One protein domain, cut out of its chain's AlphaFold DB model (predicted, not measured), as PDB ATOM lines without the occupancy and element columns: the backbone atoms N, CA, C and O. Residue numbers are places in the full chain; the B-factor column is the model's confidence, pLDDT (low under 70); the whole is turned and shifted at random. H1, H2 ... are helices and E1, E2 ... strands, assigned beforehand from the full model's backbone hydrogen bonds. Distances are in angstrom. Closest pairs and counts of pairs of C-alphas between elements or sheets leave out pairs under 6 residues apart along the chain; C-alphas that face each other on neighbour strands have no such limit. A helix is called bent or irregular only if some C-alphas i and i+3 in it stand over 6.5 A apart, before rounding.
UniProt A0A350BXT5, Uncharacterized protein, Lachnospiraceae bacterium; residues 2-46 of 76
ATOM      1  N   GLN A   2     -18.875 -26.203 -25.948       70.75
ATOM      2  CA  GLN A   2     -20.165 -25.794 -25.389       70.75
ATOM      3  C   GLN A   2     -21.259 -26.603 -26.094       70.75
ATOM      4  O   GLN A   2     -21.188 -26.787 -27.306       70.75
ATOM      5  N   THR A   3     -22.227 -27.125 -25.340       81.12
ATOM      6  CA  THR A   3     -23.362 -27.866 -25.904       81.12
ATOM      7  C   THR A   3     -24.547 -26.924 -26.011       81.12
ATOM      8  O   THR A   3     -25.029 -26.428 -24.992       81.12
ATOM      9  N   TYR A   4     -25.028 -26.697 -27.231       86.75
ATOM     10  CA  TYR A   4     -26.202 -25.868 -27.467       86.75
ATOM     11  C   TYR A   4     -27.469 -26.711 -27.427       86.75
ATOM     12  O   TYR A   4     -27.503 -27.862 -27.863       86.75
ATOM     13  N   LEU A   5     -28.532 -26.124 -26.890       91.25
ATOM     14  CA  LEU A   5     -29.829 -26.763 -26.800       91.25
ATOM     15  C   LEU A   5     -30.882 -25.802 -27.333       91.25
ATOM     16  O   LEU A   5     -31.003 -24.677 -26.852       91.25
ATOM     17  N   ILE A   6     -31.646 -26.251 -28.323       92.44
ATOM     18  CA  ILE A   6     -32.718 -25.465 -28.926       92.44
ATOM     19  C   ILE A   6     -34.070 -26.113 -28.677       92.44
ATOM     20  O   ILE A   6     -34.190 -27.335 -28.572       92.44
ATOM     21  N   ILE A   7     -35.109 -25.285 -28.608       92.94
ATOM     22  CA  ILE A   7     -36.485 -25.773 -28.599       92.94
ATOM     23  C   ILE A   7     -36.853 -26.127 -30.038       92.94
ATOM     24  O   ILE A   7     -37.024 -25.249 -30.878       92.94
ATOM     25  N   ARG A   8     -36.992 -27.423 -30.322       90.88
ATOM     26  CA  ARG A   8     -37.386 -27.909 -31.650       90.88
ATOM     27  C   ARG A   8     -38.883 -27.762 -31.888       90.88
ATOM     28  O   ARG A   8     -39.305 -27.447 -32.996       90.88
ATOM     29  N   ARG A   9     -39.692 -28.070 -30.873       90.25
ATOM     30  CA  ARG A   9     -41.156 -28.056 -30.974       90.25
ATOM     31  C   ARG A   9     -41.819 -27.937 -29.613       90.25
ATOM     32  O   ARG A   9     -41.260 -28.357 -28.601       90.25
ATOM     33  N   PHE A  10     -43.046 -27.436 -29.632       91.62
ATOM     34  CA  PHE A  10     -43.966 -27.495 -28.508       91.62
ATOM     35  C   PHE A  10     -45.062 -28.504 -28.827       91.62
ATOM     36  O   PHE A  10     -45.723 -28.383 -29.857       91.62
ATOM     37  N   GLU A  11     -45.277 -29.487 -27.958       90.31
ATOM     38  CA  GLU A  11     -46.382 -30.435 -28.120       90.31
ATOM     39  C   GLU A  11     -47.161 -30.576 -26.818       90.31
ATOM     40  O   GLU A  11     -46.608 -30.516 -25.723       90.31
ATOM     41  N   ARG A  12     -48.476 -30.761 -26.924       90.62
ATOM     42  CA  ARG A  12     -49.311 -31.116 -25.772       90.62
ATOM     43  C   ARG A  12     -49.337 -32.631 -25.642       90.62
ATOM     44  O   ARG A  12     -49.401 -33.344 -26.645       90.62
ATOM     45  N   ARG A  13     -49.328 -33.126 -24.404       88.19
ATOM     46  CA  ARG A  13     -49.435 -34.565 -24.139       88.19
ATOM     47  C   ARG A  13     -50.763 -35.091 -24.678       88.19
ATOM     48  O   ARG A  13     -51.767 -34.381 -24.650       88.19
ATOM     49  N   ARG A  14     -50.762 -36.330 -25.168       92.62
ATOM     50  CA  ARG A  14     -51.960 -37.004 -25.682       92.62
ATOM     51  C   ARG A  14     -52.381 -38.122 -24.742       92.62
ATOM     52  O   ARG A  14     -51.537 -38.870 -24.258       92.62
ATOM     53  N   ASN A  15     -53.674 -38.195 -24.432       92.06
ATOM     54  CA  ASN A  15     -54.214 -39.274 -23.608       92.06
ATOM     55  C   ASN A  15     -54.302 -40.578 -24.429       92.06
ATOM     56  O   ASN A  15     -54.063 -40.581 -25.637       92.06
ATOM     57  N   LYS A  16     -54.705 -41.692 -23.801       92.31
ATOM     58  CA  LYS A  16     -54.899 -42.981 -24.498       92.31
ATOM     59  C   LYS A  16     -55.927 -42.919 -25.646       92.31
ATOM     60  O   LYS A  16     -55.930 -43.796 -26.497       92.31
ATOM     61  N   ARG A  17     -56.783 -41.889 -25.679       91.44
ATOM     62  CA  ARG A  17     -57.781 -41.623 -26.732       91.44
ATOM     63  C   ARG A  17     -57.268 -40.649 -27.808       91.44
ATOM     64  O   ARG A  17     -58.043 -40.225 -28.656       91.44
ATOM     65  N   GLY A  18     -55.993 -40.252 -27.760       89.69
ATOM     66  CA  GLY A  18     -55.357 -39.355 -28.731       89.69
ATOM     67  C   GLY A  18     -55.632 -37.859 -28.538       89.69
ATOM     68  O   GLY A  18     -55.107 -37.048 -29.298       89.69
ATOM     69  N   GLN A  19     -56.402 -37.461 -27.524       91.25
ATOM     70  CA  GLN A  19     -56.762 -36.060 -27.288       91.25
ATOM     71  C   GLN A  19     -55.639 -35.315 -26.558       91.25
ATOM     72  O   GLN A  19     -55.077 -35.826 -25.585       91.25
ATOM     73  N   SER A  20     -55.334 -34.095 -27.009       92.88
ATOM     74  CA  SER A  20     -54.347 -33.220 -26.372       92.88
ATOM     75  C   SER A  20     -54.847 -32.686 -25.029       92.88
ATOM     76  O   SER A  20     -55.961 -32.170 -24.961       92.88
ATOM     77  N   TYR A  21     -54.016 -32.728 -23.993       92.00
ATOM     78  CA  TYR A  21     -54.341 -32.203 -22.665       92.00
ATOM     79  C   TYR A  21     -53.137 -31.510 -22.009       92.00
ATOM     80  O   TYR A  21     -51.994 -31.667 -22.442       92.00
ATOM     81  N   GLY A  22     -53.405 -30.733 -20.953       90.75
ATOM     82  CA  GLY A  22     -52.380 -30.032 -20.172       90.75
ATOM     83  C   GLY A  22     -51.723 -28.857 -20.903       90.75
ATOM     84  O   GLY A  22     -52.178 -28.430 -21.967       90.75
ATOM     85  N   MET A  23     -50.659 -28.305 -20.319       92.12
ATOM     86  CA  MET A  23     -49.840 -27.269 -20.959       92.12
ATOM     87  C   MET A  23     -48.940 -27.876 -22.044       92.12
ATOM     88  O   MET A  23     -48.603 -29.061 -21.990       92.12
ATOM     89  N   ALA A  24     -48.571 -27.072 -23.042       92.06
ATOM     90  CA  ALA A  24     -47.609 -27.499 -24.051       92.06
ATOM     91  C   ALA A  24     -46.230 -27.691 -23.406       92.06
ATOM     92  O   ALA A  24     -45.778 -26.842 -22.639       92.06
ATOM     93  N   VAL A  25     -45.574 -28.807 -23.714       91.38
ATOM     94  CA  VAL A  25     -44.208 -29.094 -23.275       91.38
ATOM     95  C   VAL A  25     -43.229 -28.764 -24.398       91.38
ATOM     96  O   VAL A  25     -43.526 -29.005 -25.571       91.38
ATOM     97  N   SER A  26     -42.071 -28.203 -24.052       92.69
ATOM     98  CA  SER A  26     -40.985 -27.957 -25.000       92.69
ATOM     99  C   SER A  26     -40.127 -29.208 -25.169       92.69
ATOM    100  O   SER A  26     -39.697 -29.833 -24.199       92.69
ATOM    101  N   TYR A  27     -39.862 -29.566 -26.421       91.12
ATOM    102  CA  TYR A  27     -38.901 -30.603 -26.774       91.12
ATOM    103  C   TYR A  27     -37.592 -29.947 -27.160       91.12
ATOM    104  O   TYR A  27     -37.520 -29.195 -28.137       91.12
ATOM    105  N   TYR A  28     -36.570 -30.262 -26.383       93.06
ATOM    106  CA  TYR A  28     -35.227 -29.772 -26.597       93.06
ATOM    107  C   TYR A  28     -34.423 -30.729 -27.468       93.06
ATOM    108  O   TYR A  28     -34.551 -31.947 -27.338       93.06
ATOM    109  N   GLN A  29     -33.590 -30.175 -28.340       92.88
ATOM    110  CA  GLN A  29     -32.661 -30.946 -29.152       92.88
ATOM    111  C   GLN A  29     -31.380 -30.156 -29.423       92.88
ATOM    112  O   GLN A  29     -31.376 -28.925 -29.372       92.88
ATOM    113  N   LYS A  30     -30.292 -30.875 -29.703       92.62
ATOM    114  CA  LYS A  30     -29.034 -30.290 -30.160       92.62
ATOM    115  C   LYS A  30     -29.186 -29.787 -31.601       92.62
ATOM    116  O   LYS A  30     -29.648 -30.557 -32.450       92.62
ATOM    117  N   PRO A  31     -28.826 -28.532 -31.912       91.62
ATOM    118  CA  PRO A  31     -28.895 -28.022 -33.280       91.62
ATOM    119  C   PRO A  31     -27.983 -28.806 -34.241       91.62
ATOM    120  O   PRO A  31     -28.325 -28.978 -35.409       91.62
ATOM    121  N   GLU A  32     -26.880 -29.367 -33.746       92.00
ATOM    122  CA  GLU A  32     -25.934 -30.173 -34.523       92.00
ATOM    123  C   GLU A  32     -26.556 -31.495 -35.000       92.00
ATOM    124  O   GLU A  32     -26.185 -32.005 -36.051       92.00
ATOM    125  N   GLU A  33     -27.539 -32.039 -34.275       90.81
ATOM    126  CA  GLU A  33     -28.292 -33.228 -34.708       90.81
ATOM    127  C   GLU A  33     -29.339 -32.909 -35.780       90.81
ATOM    128  O   GLU A  33     -29.815 -33.813 -36.462       90.81
ATOM    129  N   LEU A  34     -29.735 -31.640 -35.904       90.62
ATOM    130  CA  LEU A  34     -30.747 -31.204 -36.861       90.62
ATOM    131  C   LEU A  34     -30.130 -30.733 -38.175       90.62
ATOM    132  O   LEU A  34     -30.670 -31.035 -39.236       90.62
ATOM    133  N   TRP A  35     -29.017 -30.004 -38.099       90.88
ATOM    134  CA  TRP A  35     -28.407 -29.343 -39.255       90.88
ATOM    135  C   TRP A  35     -26.951 -29.742 -39.506       90.88
ATOM    136  O   TRP A  35     -26.372 -29.311 -40.499       90.88
ATOM    137  N   GLY A  36     -26.369 -30.584 -38.650       91.31
ATOM    138  CA  GLY A  36     -24.964 -30.974 -38.726       91.31
ATOM    139  C   GLY A  36     -24.039 -30.002 -37.993       91.31
ATOM    140  O   GLY A  36     -24.353 -28.828 -37.800       91.31
ATOM    141  N   TYR A  37     -22.879 -30.510 -37.576       90.31
ATOM    142  CA  TYR A  37     -21.901 -29.743 -36.803       90.31
ATOM    143  C   TYR A  37     -21.345 -28.552 -37.593       90.31
ATOM    144  O   TYR A  37     -21.415 -27.424 -37.116       90.31
ATOM    145  N   GLU A  38     -20.882 -28.787 -38.827       89.94
ATOM    146  CA  GLU A  38     -20.237 -27.763 -39.664       89.94
ATOM    147  C   GLU A  38     -21.148 -26.559 -39.922       89.94
ATOM    148  O   GLU A  38     -20.717 -25.408 -39.839       89.94
ATOM    149  N   HIS A  39     -22.435 -26.819 -40.171       89.56
ATOM    150  CA  HIS A  39     -23.422 -25.768 -40.386       89.56
ATOM    151  C   HIS A  39     -23.599 -24.903 -39.136       89.56
ATOM    152  O   HIS A  39     -23.579 -23.678 -39.231       89.56
ATOM    153  N   VAL A  40     -23.733 -25.524 -37.961       87.69
ATOM    154  CA  VAL A  40     -23.914 -24.800 -36.695       87.69
ATOM    155  C   VAL A  40     -22.675 -23.974 -36.353       87.69
ATOM    156  O   VAL A  40     -22.808 -22.813 -35.976       87.69
ATOM    157  N   THR A  41     -21.475 -24.531 -36.532       88.44
ATOM    158  CA  THR A  41     -20.225 -23.826 -36.216       88.44
ATOM    159  C   THR A  41     -19.905 -22.701 -37.191       88.44
ATOM    160  O   THR A  41     -19.310 -21.710 -36.780       88.44
ATOM    161  N   SER A  42     -20.338 -22.799 -38.454       89.00
ATOM    162  CA  SER A  42     -20.140 -21.727 -39.446       89.00
ATOM    163  C   SER A  42     -20.780 -20.393 -39.041       89.00
ATOM    164  O   SER A  42     -20.346 -19.337 -39.483       89.00
ATOM    165  N   ALA A  43     -21.787 -20.426 -38.163       86.19
ATOM    166  CA  ALA A  43     -22.464 -19.231 -37.675       86.19
ATOM    167  C   ALA A  43     -21.737 -18.540 -36.504       86.19
ATOM    168  O   ALA A  43     -22.150 -17.455 -36.104       86.19
ATOM    169  N   TYR A  44     -20.680 -19.134 -35.929       85.94
ATOM    170  CA  TYR A  44     -19.963 -18.540 -34.786       85.94
ATOM    171  C   TYR A  44     -19.144 -17.303 -35.161       85.94
ATOM    172  O   TYR A  44     -18.864 -16.476 -34.298       85.94
ATOM    173  N   GLU A  45     -18.779 -17.172 -36.434       86.69
ATOM    174  CA  GLU A  45     -18.041 -16.020 -36.962       86.69
ATOM    175  C   GLU A  45     -18.975 -14.870 -37.381       86.69
ATOM    176  O   GLU A  45     -18.510 -13.804 -37.780       86.69
ATOM    177  N   GLU A  46     -20.296 -15.065 -37.307       88.38
ATOM    178  CA  GLU A  46     -21.267 -14.067 -37.743       88.38
ATOM    179  C   GLU A  46     -21.389 -12.917 -36.736       88.38
ATOM    180  O   GLU A  46     -21.548 -13.124 -35.530       88.38
TER     181      GLU A  46
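AT A GLANCE: This is residues 2 to 46 of the 76 residues of an uncharacterized protein of Lachnospiraceae bacterium (UniProt A0A350BXT5). A long, narrow hairpin of two strands, E1 and E2, makes much of a rod, with two short helices, H1 and H2, in a row beyond its open end. The 45 printed residues hold, along the chain, E1, E2, H1 and H2, in the mixed class, with one antiparallel sheet, E1 - E2. The whole is extended, radius of gyration of the C-alphas 15.2 A, spanning 47 by 16 by 15 A.

HOW THE PARTS SIT: E1, residues 6 to 14, and E2, residues 20 to 29, form an antiparallel hairpin at 154 degrees; N 8 and O 27 are 2.9 A apart, within hydrogen-bond range. E2 bends by 84 degrees at residue 23. H1, residues 31 to 35, and H2, residues 37 to 45, only just touch, with 3 pairs of C-alphas within 8 A, and only at the corner; the closest C-alphas, Glu 32 and Val 40, are 6.1 A apart. H2 is apart from both strands. In H1 the O i to N i+4 pair is within hydrogen-bond range; in H2, 2 of 5 are, and 4 of 6 O i to N i+3 pairs.

IN THESE COORDINATES: E1 runs 22.7 A from C-alpha 6 at (-32.718, -25.465, -28.926), E2 22.0 A, H1 6.1 A, and H2 14.3 A to C-alpha 45 at (-18.041, -16.020, -36.962). H2 is only just irregular: C-alphas 42 and 45 are 6.6 A apart.

THE WHOLE: The C-alphas farthest apart, Arg 17 and Glu 45, are 48.4 A apart. The printed part has no cut, its three links are tight, and no printed residue is under pLDDT 70.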